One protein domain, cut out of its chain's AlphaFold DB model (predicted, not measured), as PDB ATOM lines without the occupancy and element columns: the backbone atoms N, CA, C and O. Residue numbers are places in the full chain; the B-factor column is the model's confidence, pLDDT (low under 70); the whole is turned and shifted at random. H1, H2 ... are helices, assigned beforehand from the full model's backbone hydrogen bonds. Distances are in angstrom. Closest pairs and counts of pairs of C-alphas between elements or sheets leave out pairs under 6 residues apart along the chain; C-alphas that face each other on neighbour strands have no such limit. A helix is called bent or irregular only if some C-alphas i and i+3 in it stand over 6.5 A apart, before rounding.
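What this domain is: This is residues 2 to 117 of the 119 residues of the protein "D-serine/D-alanine/glycine transporter" of Enterococcus faecium (UniProt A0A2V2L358). The two long helices, H5 and H1, form a narrow V: their later residues touch, and their first residues spread apart. H4 folds back along the start of H5, and H3 runs on from there as an arm held off from H5, with an open gap between them, before the loop of residues 47 to 55 joins H3 to the short H2 at the closed end of the V. The printed part has 116 residues with five named helices, in the order H1, H2, H3, H4, H5 along the chain, and no named strand; its class is all helix. It is loose, with a radius of gyration of the C-alphas of 18.5 A, and only just flat, spanning 57 by 38 by 19 A.

How they stand to each other: Begin with H5, residues 87 to 116, the longest helix by residues and the hub, touching three other helices. Look at Gly 25 in H1, residues 2 to 30: its C-alpha is 4.9 A from that of Ala 112, the closest C-alphas of H1 and H5, which touch. H1 and H5 run the same way at a shallow tilt of 34 degrees, only just short of steep. Residues 18 to 29 of H1 alone touch H5, and residues 105 to 116 of H5 alone touch H1. At the same end of H5, find H2, residues 43 to 46; it touches H5, and the closest C-alphas are those of Leu 43 and Ala 115, 4.8 A apart. H1 and H2 are close but not clearly touching, with the C-alphas of Val 29 and Leu 43 closest at 7.0 A. Now go to H4, residues 74 to 82, which touches residues 87 to 94 of H5 alone. The closest C-alphas here are those of Ala 81 and Leu 91, 5.6 A apart. H4 and H5 form a helical hairpin, running opposite ways at a shallow tilt of 24 degrees. H3, residues 56 to 70, touches no helix and is apart from each of the other four. In H4 every O i to N i+4 pair is within hydrogen-bond range, against 24 of 25 in H1, 8 of 11 in H3 and 19 of 26 in H5; H2 is too short for such a pair, and its one O i to N i+3 pair is within range.

Where its parts are: Find C-alpha 87 at (-49.932, -38.655, -15.114); from there H5 runs 43.3 A to C-alpha 116 at (-31.051, -22.130, -50.354). It is neither bent nor irregular, but only just: C-alphas 96 and 99 are 6.5 A apart. H1 starts at C-alpha 2, at (-60.828, -16.139, -25.302), and runs 41.9 A to C-alpha 30. H3 runs 21.8 A from Gly 56 to Ala 70, and H4 runs 12.5 A from Ile 74 to Ala 82. H2, from Leu 43 to Leu 46, is neither bent nor irregular, but only just: its first and last C-alphas are 6.0 A apart.

The domain as a whole: The two C-alphas farthest apart are those of Gly 38 and Lys 85, at 57.4 A. The printed part, residues 2 to 117, has no cut. The link from H1 to H2, residues 31 to 42, is long; that from H2 to H3 is short but not tight, and those from H3 to H4 and from H4 to H5 are tight. Residues 2 to 13 of H1 stand free, and so do residues 53 to 59 and 61 to 73. The mean pLDDT of the printed part is 85.8, and one printed residue, Gly 50, is under 70.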
ATOM      1  N   MET A   2     -61.892 -17.022 -24.783       72.19
ATOM      2  CA  MET A   2     -60.828 -16.139 -25.302       72.19
ATOM      3  C   MET A   2     -59.400 -16.732 -25.266       72.19
ATOM      4  O   MET A   2     -58.635 -16.545 -26.201       72.19
ATOM      5  N   PHE A   3     -59.049 -17.501 -24.226       77.62
ATOM      6  CA  PHE A   3     -57.722 -18.132 -24.114       77.62
ATOM      7  C   PHE A   3     -57.449 -19.174 -25.213       77.62
ATOM      8  O   PHE A   3     -56.391 -19.146 -25.831       77.62
ATOM      9  N   GLY A   4     -58.423 -20.044 -25.505       80.44
ATOM     10  CA  GLY A   4     -58.270 -21.079 -26.534       80.44
ATOM     11  C   GLY A   4     -58.211 -20.510 -27.954       80.44
ATOM     12  O   GLY A   4     -57.483 -21.034 -28.790       80.44
ATOM     13  N   GLU A   5     -58.920 -19.409 -28.223       85.56
ATOM     14  CA  GLU A   5     -58.798 -18.695 -29.500       85.56
ATOM     15  C   GLU A   5     -57.407 -18.068 -29.655       85.56
ATOM     16  O   GLU A   5     -56.778 -18.248 -30.693       85.56
ATOM     17  N   MET A   6     -56.881 -17.398 -28.620       88.19
ATOM     18  CA  MET A   6     -55.521 -16.844 -28.660       88.19
ATOM     19  C   MET A   6     -54.460 -17.932 -28.867       88.19
ATOM     20  O   MET A   6     -53.554 -17.760 -29.681       88.19
ATOM     21  N   GLU A   7     -54.586 -19.068 -28.180       84.25
ATOM     22  CA  GLU A   7     -53.678 -20.206 -28.339       84.25
ATOM     23  C   GLU A   7     -53.698 -20.758 -29.773       84.25
ATOM     24  O   GLU A   7     -52.640 -21.000 -30.362       84.25
ATOM     25  N   PHE A   8     -54.886 -20.871 -30.375       85.62
ATOM     26  CA  PHE A   8     -55.036 -21.267 -31.774       85.62
ATOM     27  C   PHE A   8     -54.362 -20.272 -32.731       85.62
ATOM     28  O   PHE A   8     -53.601 -20.692 -33.605       85.62
ATOM     29  N   TRP A   9     -54.577 -18.965 -32.552       90.44
ATOM     30  CA  TRP A   9     -53.964 -17.936 -33.400       90.44
ATOM     31  C   TRP A   9     -52.432 -17.932 -33.302       90.44
ATOM     32  O   TRP A   9     -51.754 -17.891 -34.331       90.44
ATOM     33  N   PHE A  10     -51.864 -18.054 -32.098       87.50
ATOM     34  CA  PHE A  10     -50.409 -18.152 -31.931       87.50
ATOM     35  C   PHE A  10     -49.829 -19.438 -32.530       87.50
ATOM     36  O   PHE A  10     -48.750 -19.413 -33.131       87.50
ATOM     37  N   ALA A  11     -50.539 -20.563 -32.413       86.31
ATOM     38  CA  ALA A  11     -50.138 -21.811 -33.055       86.31
ATOM     39  C   ALA A  11     -50.187 -21.703 -34.591       86.31
ATOM     40  O   ALA A  11     -49.275 -22.187 -35.266       86.31
ATOM     41  N   LEU A  12     -51.200 -21.023 -35.138       90.50
ATOM     42  CA  LEU A  12     -51.378 -20.833 -36.576       90.50
ATOM     43  C   LEU A  12     -50.241 -20.017 -37.197       90.50
ATOM     44  O   LEU A  12     -49.714 -20.421 -38.230       90.50
ATOM     45  N   ILE A  13     -49.815 -18.921 -36.558       92.50
ATOM     46  CA  ILE A  13     -48.700 -18.087 -37.044       92.50
ATOM     47  C   ILE A  13     -47.446 -18.938 -37.267       92.50
ATOM     48  O   ILE A  13     -46.808 -18.849 -38.314       92.50
ATOM     49  N   LYS A  14     -47.118 -19.811 -36.305       86.19
ATOM     50  CA  LYS A  14     -45.958 -20.704 -36.400       86.19
ATOM     51  C   LYS A  14     -46.073 -21.663 -37.586       86.19
ATOM     52  O   LYS A  14     -45.101 -21.851 -38.310       86.19
ATOM     53  N   ILE A  15     -47.253 -22.249 -37.796       89.81
ATOM     54  CA  ILE A  15     -47.500 -23.178 -38.907       89.81
ATOM     55  C   ILE A  15     -47.375 -22.452 -40.250       89.81
ATOM     56  O   ILE A  15     -46.644 -22.912 -41.123       89.81
ATOM     57  N   VAL A  16     -48.037 -21.303 -40.404       94.00
ATOM     58  CA  VAL A  16     -48.005 -20.513 -41.643       94.00
ATOM     59  C   VAL A  16     -46.586 -20.049 -41.967       94.00
ATOM     60  O   VAL A  16     -46.166 -20.157 -43.115       94.00
ATOM     61  N   ALA A  17     -45.818 -19.602 -40.969       92.12
ATOM     62  CA  ALA A  17     -44.430 -19.185 -41.165       92.12
ATOM     63  C   ALA A  17     -43.550 -20.331 -41.691       92.12
ATOM     64  O   ALA A  17     -42.779 -20.137 -42.628       92.12
ATOM     65  N   ILE A  18     -43.694 -21.535 -41.130       90.62
ATOM     66  CA  ILE A  18     -42.904 -22.703 -41.541       90.62
ATOM     67  C   ILE A  18     -43.313 -23.171 -42.936       90.62
ATOM     68  O   ILE A  18     -42.448 -23.444 -43.764       90.62
ATOM     69  N   LEU A  19     -44.612 -23.201 -43.235       92.50
ATOM     70  CA  LEU A  19     -45.091 -23.514 -44.580       92.50
ATOM     71  C   LEU A  19     -44.597 -22.490 -45.609       92.50
ATOM     72  O   LEU A  19     -44.151 -22.884 -46.682       92.50
ATOM     73  N   GLY A  20     -44.615 -21.196 -45.276       94.44
ATOM     74  CA  GLY A  20     -44.094 -20.130 -46.133       94.44
ATOM     75  C   GLY A  20     -42.592 -20.264 -46.394       94.44
ATOM     76  O   GLY A  20     -42.158 -20.171 -47.541       94.44
ATOM     77  N   LEU A  21     -41.807 -20.551 -45.354       93.19
ATOM     78  CA  LEU A  21     -40.368 -20.807 -45.461       93.19
ATOM     79  C   LEU A  21     -40.077 -22.002 -46.378       93.19
ATOM     80  O   LEU A  21     -39.266 -21.899 -47.295       93.19
ATOM     81  N   VAL A  22     -40.763 -23.124 -46.157       91.88
ATOM     82  CA  VAL A  22     -40.563 -24.359 -46.926       91.88
ATOM     83  C   VAL A  22     -41.000 -24.183 -48.376       91.88
ATOM     84  O   VAL A  22     -40.268 -24.577 -49.281       91.88
ATOM     85  N   ALA A  23     -42.149 -23.545 -48.615       93.81
ATOM     86  CA  ALA A  23     -42.626 -23.244 -49.961       93.81
ATOM     87  C   ALA A  23     -41.655 -22.321 -50.709       93.81
ATOM     88  O   ALA A  23     -41.351 -22.571 -51.872       93.81
ATOM     89  N   THR A  24     -41.122 -21.298 -50.033       92.56
ATOM     90  CA  THR A  24     -40.135 -20.379 -50.616       92.56
ATOM     91  C   THR A  24     -38.830 -21.102 -50.938       92.56
ATOM     92  O   THR A  24     -38.332 -20.984 -52.053       92.56
ATOM     93  N   GLY A  25     -38.301 -21.901 -50.007       90.38
ATOM     94  CA  GLY A  25     -37.084 -22.680 -50.236       90.38
ATOM     95  C   GLY A  25     -37.237 -23.658 -51.400       90.38
ATOM     96  O   GLY A  25     -36.388 -23.704 -52.286       90.38
ATOM     97  N   LEU A  26     -38.366 -24.371 -51.462       90.88
ATOM     98  CA  LEU A  26     -38.668 -25.279 -52.566       90.88
ATOM     99  C   LEU A  26     -38.789 -24.534 -53.901       90.88
ATOM    100  O   LEU A  26     -38.227 -24.975 -54.900       90.88
ATOM    101  N   TYR A  27     -39.477 -23.391 -53.920       92.38
ATOM    102  CA  TYR A  27     -39.583 -22.545 -55.106       92.38
ATOM    103  C   TYR A  27     -38.206 -22.085 -55.605       92.38
ATOM    104  O   TYR A  27     -37.920 -22.184 -56.798       92.38
ATOM    105  N   MET A  28     -37.325 -21.641 -54.705       90.62
ATOM    106  CA  MET A  28     -35.964 -21.209 -55.053       90.62
ATOM    107  C   MET A  28     -35.118 -22.361 -55.606       90.62
ATOM    108  O   MET A  28     -34.400 -22.168 -56.583       90.62
ATOM    109  N   VAL A  29     -35.247 -23.562 -55.038       89.19
ATOM    110  CA  VAL A  29     -34.565 -24.767 -55.536       89.19
ATOM    111  C   VAL A  29     -35.080 -25.176 -56.920       89.19
ATOM    112  O   VAL A  29     -34.279 -25.469 -57.802       89.19
ATOM    113  N   ILE A  30     -36.399 -25.177 -57.145       88.88
ATOM    114  CA  ILE A  30     -36.999 -25.557 -58.439       88.88
ATOM    115  C   ILE A  30     -36.631 -24.558 -59.540       88.88
ATOM    116  O   ILE A  30     -36.369 -24.951 -60.673       88.88
ATOM    117  N   THR A  31     -36.612 -23.266 -59.215       88.56
ATOM    118  CA  THR A  31     -36.256 -22.204 -60.168       88.56
ATOM    119  C   THR A  31     -34.751 -22.066 -60.386       88.56
ATOM    120  O   THR A  31     -34.343 -21.305 -61.261       88.56
ATOM    121  N   GLY A  32     -33.924 -22.791 -59.622       83.44
ATOM    122  CA  GLY A  32     -32.468 -22.679 -59.687       83.44
ATOM    123  C   GLY A  32     -31.985 -21.271 -59.345       83.44
ATOM    124  O   GLY A  32     -31.073 -20.761 -59.990       83.44
ATOM    125  N   PHE A  33     -32.627 -20.611 -58.376       85.88
ATOM    126  CA  PHE A  33     -32.302 -19.236 -58.012       85.88
ATOM    127  C   PHE A  33     -30.839 -19.117 -57.574       85.88
ATOM    128  O   PHE A  33     -30.404 -19.788 -56.635       85.88
ATOM    129  N   THR A  34     -30.099 -18.216 -58.214       84.38
ATOM    130  CA  THR A  34     -28.734 -17.863 -57.822       84.38
ATOM    131  C   THR A  34     -28.753 -16.574 -57.013       84.38
ATOM    132  O   THR A  34     -29.252 -15.541 -57.461       84.38
ATOM    133  N   SER A  35     -28.205 -16.627 -55.802       80.12
ATOM    134  CA  SER A  35     -28.053 -15.459 -54.948       80.12
ATOM    135  C   SER A  35     -27.107 -14.427 -55.585       80.12
ATOM    136  O   SER A  35     -26.211 -14.789 -56.350       80.12
ATOM    137  N   PRO A  36     -27.195 -13.142 -55.190       76.06
ATOM    138  CA  PRO A  36     -26.204 -12.130 -55.574       76.06
ATOM    139  C   PRO A  36     -24.766 -12.484 -55.156       76.06
ATOM    140  O   PRO A  36     -23.810 -11.938 -55.695       76.06
ATOM    141  N   SER A  37     -24.609 -13.404 -54.198       74.00
ATOM    142  CA  SER A  37     -23.326 -13.954 -53.752       74.00
ATOM    143  C   SER A  37     -22.830 -15.150 -54.585       74.00
ATOM    144  O   SER A  37     -21.841 -15.771 -54.203       74.00
ATOM    145  N   GLY A  38     -23.492 -15.478 -55.702       76.56
ATOM    146  CA  GLY A  38     -23.085 -16.524 -56.650       76.56
ATOM    147  C   GLY A  38     -23.452 -17.954 -56.241       76.56
ATOM    148  O   GLY A  38     -23.011 -18.901 -56.888       76.56
ATOM    149  N   ARG A  39     -24.247 -18.139 -55.180       79.44
ATOM    150  CA  ARG A  39     -24.660 -19.461 -54.687       79.44
ATOM    151  C   ARG A  39     -26.022 -19.827 -55.256       79.44
ATOM    152  O   ARG A  39     -26.955 -19.035 -55.169       79.44
ATOM    153  N   THR A  40     -26.141 -21.018 -55.826       85.50
ATOM    154  CA  THR A  40     -27.407 -21.496 -56.397       85.50
ATOM    155  C   THR A  40     -28.159 -22.328 -55.371       85.50
ATOM    156  O   THR A  40     -27.562 -23.177 -54.713       85.50
ATOM    157  N   ALA A  41     -29.459 -22.086 -55.229       87.31
ATOM    158  CA  ALA A  41     -30.330 -22.893 -54.391       87.31
ATOM    159  C   ALA A  41     -30.471 -24.298 -54.994       87.31
ATOM    160  O   ALA A  41     -30.963 -24.467 -56.108       87.31
ATOM    161  N   GLN A  42     -30.029 -25.316 -54.261       86.75
ATOM    162  CA  GLN A  42     -30.051 -26.713 -54.686       86.75
ATOM    163  C   GLN A  42     -30.078 -27.627 -53.458       86.75
ATOM    164  O   GLN A  42     -29.430 -27.352 -52.451       86.75
ATOM    165  N   LEU A  43     -30.758 -28.774 -53.550       85.25
ATOM    166  CA  LEU A  43     -30.743 -29.777 -52.468       85.25
ATOM    167  C   LEU A  43     -29.331 -30.294 -52.167       85.25
ATOM    168  O   LEU A  43     -29.051 -30.709 -51.048       85.25
ATOM    169  N   ALA A  44     -28.427 -30.225 -53.143       85.44
ATOM    170  CA  ALA A  44     -27.046 -30.635 -52.955       85.44
ATOM    171  C   ALA A  44     -26.267 -29.739 -51.968       85.44
ATOM    172  O   ALA A  44     -25.272 -30.186 -51.403       85.44
ATOM    173  N   ASN A  45     -26.759 -28.528 -51.667       86.00
ATOM    174  CA  ASN A  45     -26.182 -27.639 -50.648       86.00
ATOM    175  C   ASN A  45     -26.232 -28.236 -49.233       86.00
ATOM    176  O   ASN A  45     -25.491 -27.795 -48.359       86.00
ATOM    177  N   LEU A  46     -27.045 -29.275 -48.999       83.81
ATOM    178  CA  LEU A  46     -27.044 -29.990 -47.723       83.81
ATOM    179  C   LEU A  46     -25.711 -30.708 -47.446       83.81
ATOM    180  O   LEU A  46     -25.416 -30.985 -46.282       83.81
ATOM    181  N   TRP A  47     -24.932 -31.035 -48.487       84.19
ATOM    182  CA  TRP A  47     -23.723 -31.858 -48.349       84.19
ATOM    183  C   TRP A  47     -22.527 -31.403 -49.204       84.19
ATOM    184  O   TRP A  47     -21.426 -31.906 -48.992       84.19
ATOM    185  N   ASN A  48     -22.695 -30.493 -50.169       79.06
ATOM    186  CA  ASN A  48     -21.626 -30.120 -51.105       79.06
ATOM    187  C   ASN A  48     -20.551 -29.197 -50.499       79.06
ATOM    188  O   ASN A  48     -19.377 -29.335 -50.836       79.06
ATOM    189  N   ASP A  49     -20.911 -28.295 -49.585       73.06
ATOM    190  CA  ASP A  49     -19.997 -27.298 -49.006       73.06
ATOM    191  C   ASP A  49     -19.277 -27.829 -47.753       73.06
ATOM    192  O   ASP A  49     -19.446 -27.321 -46.650       73.06
ATOM    193  N   GLY A  50     -18.480 -28.891 -47.913       68.50
ATOM    194  CA  GLY A  50     -17.696 -29.488 -46.818       68.50
ATOM    195  C   GLY A  50     -18.296 -30.757 -46.192       68.50
ATOM    196  O   GLY A  50     -17.859 -31.183 -45.121       68.50
ATOM    197  N   GLY A  51     -19.258 -31.401 -46.861       80.44
ATOM    198  CA  GLY A  51     -19.877 -32.648 -46.401       80.44
ATOM    199  C   GLY A  51     -20.954 -32.431 -45.336       80.44
ATOM    200  O   GLY A  51     -21.465 -31.333 -45.153       80.44
ATOM    201  N   MET A  52     -21.296 -33.489 -44.593       78.00
ATOM    202  CA  MET A  52     -22.239 -33.387 -43.463       78.00
ATOM    203  C   MET A  52     -21.636 -32.719 -42.214       78.00
ATOM    204  O   MET A  52     -22.374 -32.363 -41.300       78.00
ATOM    205  N   PHE A  53     -20.310 -32.554 -42.161       83.25
ATOM    206  CA  PHE A  53     -19.592 -31.973 -41.022       83.25
ATOM    207  C   PHE A  53     -18.611 -30.877 -41.470       83.25
ATOM    208  O   PHE A  53     -17.405 -31.014 -41.250       83.25
ATOM    209  N   PRO A  54     -19.095 -29.773 -42.065       82.38
ATOM    210  CA  PRO A  54     -18.227 -28.719 -42.598       82.38
ATOM    211  C   PRO A  54     -17.389 -28.027 -41.512       82.38
ATOM    212  O   PRO A  54     -16.263 -27.608 -41.758       82.38
ATOM    213  N   HIS A  55     -17.895 -27.983 -40.276       84.75
ATOM    214  CA  HIS A  55     -17.173 -27.490 -39.096       84.75
ATOM    215  C   HIS A  55     -16.538 -28.614 -38.247       84.75
ATOM    216  O   HIS A  55     -16.181 -28.405 -37.085       84.75
ATOM    217  N   GLY A  56     -16.417 -29.825 -38.802       87.12
ATOM    218  CA  GLY A  56     -15.892 -31.006 -38.117       87.12
ATOM    219  C   GLY A  56     -16.742 -31.481 -36.931       87.12
ATOM    220  O   GLY A  56     -17.857 -31.013 -36.687       87.12
ATOM    221  N   LEU A  57     -16.195 -32.424 -36.155       89.06
ATOM    222  CA  LEU A  57     -16.874 -32.989 -34.981       89.06
ATOM    223  C   LEU A  57     -17.131 -31.943 -33.890       89.06
ATOM    224  O   LEU A  57     -18.144 -32.011 -33.201       89.06
ATOM    225  N   MET A  58     -16.250 -30.951 -33.749       88.38
ATOM    226  CA  MET A  58     -16.440 -29.898 -32.754       88.38
ATOM    227  C   MET A  58     -17.657 -29.022 -33.083       88.38
ATOM    228  O   MET A  58     -18.445 -28.720 -32.189       88.38
ATOM    229  N   GLY A  59     -17.863 -28.674 -34.359       86.88
ATOM    230  CA  GLY A  59     -19.066 -27.963 -34.798       86.88
ATOM    231  C   GLY A  59     -20.345 -28.773 -34.581       86.88
ATOM    232  O   GLY A  59     -21.357 -28.225 -34.147       86.88
ATOM    233  N   PHE A  60     -20.288 -30.093 -34.785       87.75
ATOM    234  CA  PHE A  60     -21.400 -30.989 -34.462       87.75
ATOM    235  C   PHE A  60     -21.763 -30.944 -32.974       87.75
ATOM    236  O   PHE A  60     -22.929 -30.739 -32.637       87.75
ATOM    237  N   PHE A  61     -20.773 -31.054 -32.080       90.94
ATOM    238  CA  PHE A  61     -21.003 -30.952 -30.636       90.94
ATOM    239  C   PHE A  61     -21.495 -29.562 -30.207       90.94
ATOM    240  O   PHE A  61     -22.398 -29.464 -29.376       90.94
ATOM    241  N   ALA A  62     -20.988 -28.490 -30.821       89.75
ATOM    242  CA  ALA A  62     -21.479 -27.132 -30.591       89.75
ATOM    243  C   ALA A  62     -22.957 -26.960 -30.998       89.75
ATOM    244  O   ALA A  62     -23.700 -26.225 -30.345       89.75
ATOM    245  N   GLY A  63     -23.422 -27.692 -32.016       88.00
ATOM    246  CA  GLY A  63     -24.831 -27.726 -32.412       88.00
ATOM    247  C   GLY A  63     -25.766 -28.235 -31.309       88.00
ATOM    248  O   GLY A  63     -26.863 -27.696 -31.144       88.00
ATOM    249  N   PHE A  64     -25.331 -29.203 -30.491       89.56
ATOM    250  CA  PHE A  64     -26.130 -29.676 -29.350       89.56
ATOM    251  C   PHE A  64     -26.360 -28.580 -28.320       89.56
ATOM    252  O   PHE A  64     -27.447 -28.513 -27.759       89.56
ATOM    253  N   GLN A  65     -25.379 -27.703 -28.090       91.25
ATOM    254  CA  GLN A  65     -25.546 -26.582 -27.169       91.25
ATOM    255  C   GLN A  65     -26.719 -25.698 -27.614       91.25
ATOM    256  O   GLN A  65     -27.623 -25.434 -26.824       91.25
ATOM    257  N   ILE A  66     -26.744 -25.295 -28.888       88.38
ATOM    258  CA  ILE A  66     -27.834 -24.484 -29.456       88.38
ATOM    259  C   ILE A  66     -29.168 -25.237 -29.371       88.38
ATOM    260  O   ILE A  66     -30.178 -24.653 -28.979       88.38
ATOM    261  N   ALA A  67     -29.170 -26.536 -29.688       86.31
ATOM    262  CA  ALA A  67     -30.364 -27.367 -29.598       86.31
ATOM    263  C   ALA A  67     -30.916 -27.419 -28.165       86.31
ATOM    264  O   ALA A  67     -32.100 -27.169 -27.969       86.31
ATOM    265  N   VAL A  68     -30.075 -27.668 -27.157       87.12
ATOM    266  CA  VAL A  68     -30.480 -27.698 -25.740       87.12
ATOM    267  C   VAL A  68     -31.056 -26.350 -25.309       87.12
ATOM    268  O   VAL A  68     -32.128 -26.317 -24.704       87.12
ATOM    269  N   PHE A  69     -30.415 -25.236 -25.680       87.69
ATOM    270  CA  PHE A  69     -30.936 -23.899 -25.380       87.69
ATOM    271  C   PHE A  69     -32.309 -23.637 -26.015       87.69
ATOM    272  O   PHE A  69     -33.150 -22.983 -25.401       87.69
ATOM    273  N   ALA A  70     -32.577 -24.180 -27.206       84.75
ATOM    274  CA  ALA A  70     -33.868 -24.035 -27.875       84.75
ATOM    275  C   ALA A  70     -35.023 -24.783 -27.175       84.75
ATOM    276  O   ALA A  70     -36.187 -24.474 -27.439       84.75
ATOM    277  N   PHE A  71     -34.722 -25.739 -26.285       82.50
ATOM    278  CA  PHE A  71     -35.715 -26.511 -25.523       82.50
ATOM    279  C   PHE A  71     -35.798 -26.122 -24.039       82.50
ATOM    280  O   PHE A  71     -36.471 -26.802 -23.260       82.50
ATOM    281  N   VAL A  72     -35.178 -25.010 -23.633       83.94
ATOM    282  CA  VAL A  72     -35.355 -24.458 -22.283       83.94
ATOM    283  C   VAL A  72     -36.839 -24.158 -22.038       83.94
ATOM    284  O   VAL A  72     -37.522 -23.573 -22.877       83.94
ATOM    285  N   GLY A  73     -37.354 -24.585 -20.883       80.56
ATOM    286  CA  GLY A  73     -38.774 -24.465 -20.527       80.56
ATOM    287  C   GLY A  73     -39.615 -25.710 -20.824       80.56
ATOM    288  O   GLY A  73     -40.766 -25.773 -20.394       80.56
ATOM    289  N   ILE A  74     -39.053 -26.740 -21.472       82.88
ATOM    290  CA  ILE A  74     -39.733 -28.038 -21.614       82.88
ATOM    291  C   ILE A  74     -39.968 -28.724 -20.261       82.88
ATOM    292  O   ILE A  74     -40.943 -29.455 -20.093       82.88
ATOM    293  N   GLU A  75     -39.127 -28.419 -19.273       83.62
ATOM    294  CA  GLU A  75     -39.262 -28.869 -17.886       83.62
ATOM    295  C   GLU A  75     -40.595 -28.430 -17.268       83.62
ATOM    296  O   GLU A  75     -41.240 -29.227 -16.594       83.62
ATOM    297  N   LEU A  76     -41.066 -27.214 -17.575       83.62
ATOM    298  CA  LEU A  76     -42.342 -26.695 -17.074       83.62
ATOM    299  C   LEU A  76     -43.538 -27.469 -17.654       83.62
ATOM    300  O   LEU A  76     -44.540 -27.702 -16.981       83.62
ATOM    301  N   VAL A  77     -43.435 -27.908 -18.912       80.56
ATOM    302  CA  VAL A  77     -44.446 -28.776 -19.537       80.56
ATOM    303  C   VAL A  77     -44.409 -30.171 -18.907       80.56
ATOM    304  O   VAL A  77     -45.451 -30.790 -18.714       80.56
ATOM    305  N   GLY A  78     -43.218 -30.654 -18.543       82.12
ATOM    306  CA  GLY A  78     -43.033 -31.916 -17.831       82.12
ATOM    307  C   GLY A  78     -43.658 -31.916 -16.433       82.12
ATOM    308  O   GLY A  78     -44.396 -32.841 -16.101       82.12
ATOM    309  N   THR A  79     -43.420 -30.871 -15.634       84.62
ATOM    310  CA  THR A  79     -43.982 -30.754 -14.277       84.62
ATOM    311  C   THR A  79     -45.499 -30.589 -14.305       84.62
ATOM    312  O   THR A  79     -46.207 -31.314 -13.613       84.62
ATOM    313  N   THR A  80     -46.025 -29.736 -15.186       84.88
ATOM    314  CA  THR A  80     -47.481 -29.564 -15.344       84.88
ATOM    315  C   THR A  80     -48.174 -30.825 -15.872       84.88
ATOM    316  O   THR A  80     -49.286 -31.145 -15.450       84.88
ATOM    317  N   ALA A  81     -47.524 -31.597 -16.750       81.62
ATOM    318  CA  ALA A  81     -48.031 -32.899 -17.187       81.62
ATOM    319  C   ALA A  81     -48.015 -33.952 -16.064       81.62
ATOM    320  O   ALA A  81     -48.877 -34.835 -16.057       81.62
ATOM    321  N   ALA A  82     -47.071 -33.860 -15.121       82.50
ATOM    322  CA  ALA A  82     -46.996 -34.730 -13.947       82.50
ATOM    323  C   ALA A  82     -48.066 -34.399 -12.888       82.50
ATOM    324  O   ALA A  82     -48.520 -35.294 -12.181       82.50
ATOM    325  N   GLU A  83     -48.521 -33.146 -12.822       86.62
ATOM    326  CA  GLU A  83     -49.628 -32.704 -11.958       86.62
ATOM    327  C   GLU A  83     -51.022 -32.965 -12.568       86.62
ATOM    328  O   GLU A  83     -52.052 -32.753 -11.923       86.62
ATOM    329  N   ALA A  84     -51.090 -33.437 -13.818       87.00
ATOM    330  CA  ALA A  84     -52.351 -33.742 -14.482       87.00
ATOM    331  C   ALA A  84     -53.088 -34.913 -13.806       87.00
ATOM    332  O   ALA A  84     -52.483 -35.833 -13.270       87.00
ATOM    333  N   LYS A  85     -54.423 -34.946 -13.934       83.50
ATOM    334  CA  LYS A  85     -55.319 -35.925 -13.278       83.50
ATOM    335  C   LYS A  85     -54.958 -37.411 -13.503       83.50
ATOM    336  O   LYS A  85     -55.377 -38.244 -12.713       83.50
ATOM    337  N   ASN A  86     -54.226 -37.741 -14.576       87.00
ATOM    338  CA  ASN A  86     -53.765 -39.096 -14.920       87.00
ATOM    339  C   ASN A  86     -52.328 -39.057 -15.489       87.00
ATOM    340  O   ASN A  86     -52.145 -39.167 -16.710       87.00
ATOM    341  N   PRO A  87     -51.297 -38.892 -14.648       82.75
ATOM    342  CA  PRO A  87     -49.932 -38.655 -15.114       82.75
ATOM    343  C   PRO A  87     -49.347 -39.867 -15.849       82.75
ATOM    344  O   PRO A  87     -48.669 -39.694 -16.859       82.75
ATOM    345  N   GLU A  88     -49.705 -41.093 -15.455       85.81
ATOM    346  CA  GLU A  88     -49.249 -42.340 -16.100       85.81
ATOM    347  C   GLU A  88     -49.623 -42.442 -17.588       85.81
ATOM    348  O   GLU A  88     -48.979 -43.154 -18.355       85.81
ATOM    349  N   ARG A  89     -50.672 -41.730 -18.020       85.69
ATOM    350  CA  ARG A  89     -51.118 -41.692 -19.422       85.69
ATOM    351  C   ARG A  89     -50.741 -40.385 -20.110       85.69
ATOM    352  O   ARG A  89     -50.364 -40.405 -21.281       85.69
ATOM    353  N   THR A  90     -50.842 -39.261 -19.404       85.12
ATOM    354  CA  THR A  90     -50.558 -37.929 -19.956       85.12
ATOM    355  C   THR A  90     -49.066 -37.720 -20.190       85.12
ATOM    356  O   THR A  90     -48.693 -37.205 -21.244       85.12
ATOM    357  N   LEU A  91     -48.210 -38.174 -19.270       85.25
ATOM    358  CA  LEU A  91     -46.767 -37.951 -19.340       85.25
ATOM    359  C   LEU A  91     -46.126 -38.669 -20.544       85.25
ATOM    360  O   LEU A  91     -45.488 -37.985 -21.349       85.25
ATOM    361  N   PRO A  92     -46.356 -39.979 -20.793       84.50
ATOM    362  CA  PRO A  92     -45.792 -40.639 -21.974       84.50
ATOM    363  C   PRO A  92     -46.322 -40.054 -23.286       84.50
ATOM    364  O   PRO A  92     -45.593 -39.956 -24.270       84.50
ATOM    365  N   ARG A  93     -47.592 -39.629 -23.317       85.25
ATOM    366  CA  ARG A  93     -48.197 -39.021 -24.508       85.25
ATOM    367  C   ARG A  93     -47.595 -37.651 -24.819       85.25
ATOM    368  O   ARG A  93     -47.328 -37.367 -25.986       85.25
ATOM    369  N   ALA A  94     -47.368 -36.827 -23.797       82.44
ATOM    370  CA  ALA A  94     -46.692 -35.544 -23.943       82.44
ATOM    371  C   ALA A  94     -45.260 -35.744 -24.457       82.44
ATOM    372  O   ALA A  94     -44.885 -35.123 -25.450       82.44
ATOM    373  N   ILE A  95     -44.513 -36.691 -23.877       84.38
ATOM    374  CA  ILE A  95     -43.140 -37.013 -24.292       84.38
ATOM    375  C   ILE A  95     -43.096 -37.470 -25.754       84.38
ATOM    376  O   ILE A  95     -42.353 -36.906 -26.554       84.38
ATOM    377  N   ASN A  96     -43.945 -38.425 -26.142       85.31
ATOM    378  CA  ASN A  96     -43.962 -38.964 -27.506       85.31
ATOM    379  C   ASN A  96     -44.400 -37.944 -28.570       85.31
ATOM    380  O   ASN A  96     -44.138 -38.142 -29.756       85.31
ATOM    381  N   SER A  97     -45.043 -36.842 -28.175       83.88
ATOM    382  CA  SER A  97     -45.415 -35.765 -29.101       83.88
ATOM    383  C   SER A  97     -44.252 -34.822 -29.443       83.88
ATOM    384  O   SER A  97     -44.281 -34.168 -30.489       83.88
ATOM    385  N   ILE A  98     -43.211 -34.770 -28.600       85.25
ATOM    386  CA  ILE A  98     -42.075 -33.852 -28.765       85.25
ATOM    387  C   ILE A  98     -41.284 -34.162 -30.049       85.25
ATOM    388  O   ILE A  98     -41.117 -33.240 -30.852       85.25
ATOM    389  N   PRO A  99     -40.846 -35.411 -30.330       85.50
ATOM    390  CA  PRO A  99     -40.025 -35.696 -31.510       85.50
ATOM    391  C   PRO A  99     -40.719 -35.352 -32.828       85.50
ATOM    392  O   PRO A  99     -40.105 -34.763 -33.715       85.50
ATOM    393  N   VAL A 100     -42.016 -35.651 -32.943       86.19
ATOM    394  CA  VAL A 100     -42.809 -35.339 -34.143       86.19
ATOM    395  C   VAL A 100     -42.780 -33.838 -34.423       86.19
ATOM    396  O   VAL A 100     -42.548 -33.414 -35.555       86.19
ATOM    397  N   ARG A 101     -42.949 -33.026 -33.374       83.06
ATOM    398  CA  ARG A 101     -42.907 -31.568 -33.473       83.06
ATOM    399  C   ARG A 101     -41.539 -31.064 -33.943       83.06
ATOM    400  O   ARG A 101     -41.482 -30.152 -34.765       83.06
ATOM    401  N   ILE A 102     -40.456 -31.653 -33.440       86.50
ATOM    402  CA  ILE A 102     -39.082 -31.295 -33.822       86.50
ATOM    403  C   ILE A 102     -38.838 -31.612 -35.299       86.50
ATOM    404  O   ILE A 102     -38.357 -30.759 -36.040       86.50
ATOM    405  N   ILE A 103     -39.224 -32.803 -35.754       84.88
ATOM    406  CA  ILE A 103     -39.027 -33.214 -37.148       84.88
ATOM    407  C   ILE A 103     -39.798 -32.287 -38.096       84.88
ATOM    408  O   ILE A 103     -39.225 -31.735 -39.033       84.88
ATOM    409  N   VAL A 104     -41.087 -32.066 -37.828       83.38
ATOM    410  CA  VAL A 104     -41.956 -31.298 -38.733       83.38
ATOM    411  C   VAL A 104     -41.578 -29.820 -38.783       83.38
ATOM    412  O   VAL A 104     -41.610 -29.225 -39.855       83.38
ATOM    413  N   PHE A 105     -41.231 -29.208 -37.650       84.38
ATOM    414  CA  PHE A 105     -41.025 -27.760 -37.603       84.38
ATOM    415  C   PHE A 105     -39.564 -27.329 -37.692       84.38
ATOM    416  O   PHE A 105     -39.294 -26.291 -38.284       84.38
ATOM    417  N   TYR A 106     -38.630 -28.090 -37.120       86.69
ATOM    418  CA  TYR A 106     -37.217 -27.708 -37.095       86.69
ATOM    419  C   TYR A 106     -36.451 -28.347 -38.246       86.69
ATOM    420  O   TYR A 106     -35.810 -27.636 -39.010       86.69
ATOM    421  N   VAL A 107     -36.541 -29.670 -38.411       89.00
ATOM    422  CA  VAL A 107     -35.760 -30.373 -39.447       89.00
ATOM    423  C   VAL A 107     -36.203 -29.943 -40.844       89.00
ATOM    424  O   VAL A 107     -35.364 -29.607 -41.674       89.00
ATOM    425  N   LEU A 108     -37.514 -29.863 -41.087       89.56
ATOM    426  CA  LEU A 108     -38.056 -29.396 -42.365       89.56
ATOM    427  C   LEU A 108     -37.611 -27.960 -42.702       89.56
ATOM    428  O   LEU A 108     -37.225 -27.676 -43.833       89.56
ATOM    429  N   ALA A 109     -37.643 -27.063 -41.711       90.31
ATOM    430  CA  ALA A 109     -37.223 -25.677 -41.882       90.31
ATOM    431  C   ALA A 109     -35.719 -25.566 -42.157       90.31
ATOM    432  O   ALA A 109     -35.313 -24.829 -43.052       90.31
ATOM    433  N   LEU A 110     -34.898 -26.333 -41.431       89.88
ATOM    434  CA  LEU A 110     -33.454 -26.385 -41.645       89.88
ATOM    435  C   LEU A 110     -33.117 -26.891 -43.046       89.88
ATOM    436  O   LEU A 110     -32.321 -26.259 -43.725       89.88
ATOM    437  N   ILE A 111     -33.770 -27.956 -43.518       89.69
ATOM    438  CA  ILE A 111     -33.579 -28.459 -44.888       89.69
ATOM    439  C   ILE A 111     -33.897 -27.366 -45.914       89.69
ATOM    440  O   ILE A 111     -33.111 -27.150 -46.832       89.69
ATOM    441  N   ALA A 112     -35.019 -26.657 -45.755       90.88
ATOM    442  CA  ALA A 112     -35.403 -25.586 -46.670       90.88
ATOM    443  C   ALA A 112     -34.388 -24.430 -46.678       90.88
ATOM    444  O   ALA A 112     -34.025 -23.947 -47.747       90.88
ATOM    445  N   ILE A 113     -33.899 -24.015 -45.505       89.88
ATOM    446  CA  ILE A 113     -32.896 -22.947 -45.380       89.88
ATOM    447  C   ILE A 113     -31.565 -23.385 -45.990       89.88
ATOM    448  O   ILE A 113     -30.997 -22.656 -46.798       89.88
ATOM    449  N   MET A 114     -31.093 -24.584 -45.647       89.00
ATOM    450  CA  MET A 114     -29.801 -25.110 -46.090       89.00
ATOM    451  C   MET A 114     -29.766 -25.417 -47.586       89.00
ATOM    452  O   MET A 114     -28.722 -25.300 -48.220       89.00
ATOM    453  N   ALA A 115     -30.906 -25.776 -48.181       87.88
ATOM    454  CA  ALA A 115     -31.004 -25.934 -49.626       87.88
ATOM    455  C   ALA A 115     -30.813 -24.595 -50.366       87.88
ATOM    456  O   ALA A 115     -30.283 -24.578 -51.475       87.88
ATOM    457  N   VAL A 116     -31.209 -23.470 -49.762       86.62
ATOM    458  CA  VAL A 116     -31.051 -22.130 -50.354       86.62
ATOM    459  C   VAL A 116     -29.674 -21.543 -50.058       86.62
ATOM    460  O   VAL A 116     -29.017 -21.035 -50.966       86.62
ATOM    461  N   THR A 117     -29.234 -21.631 -48.805       83.56
ATOM    462  CA  THR A 117     -27.963 -21.080 -48.336       83.56
ATOM    463  C   THR A 117     -27.152 -22.197 -47.681       83.56
ATOM    464  O   THR A 117     -27.535 -22.641 -46.597       83.56
TER     465      THR A 117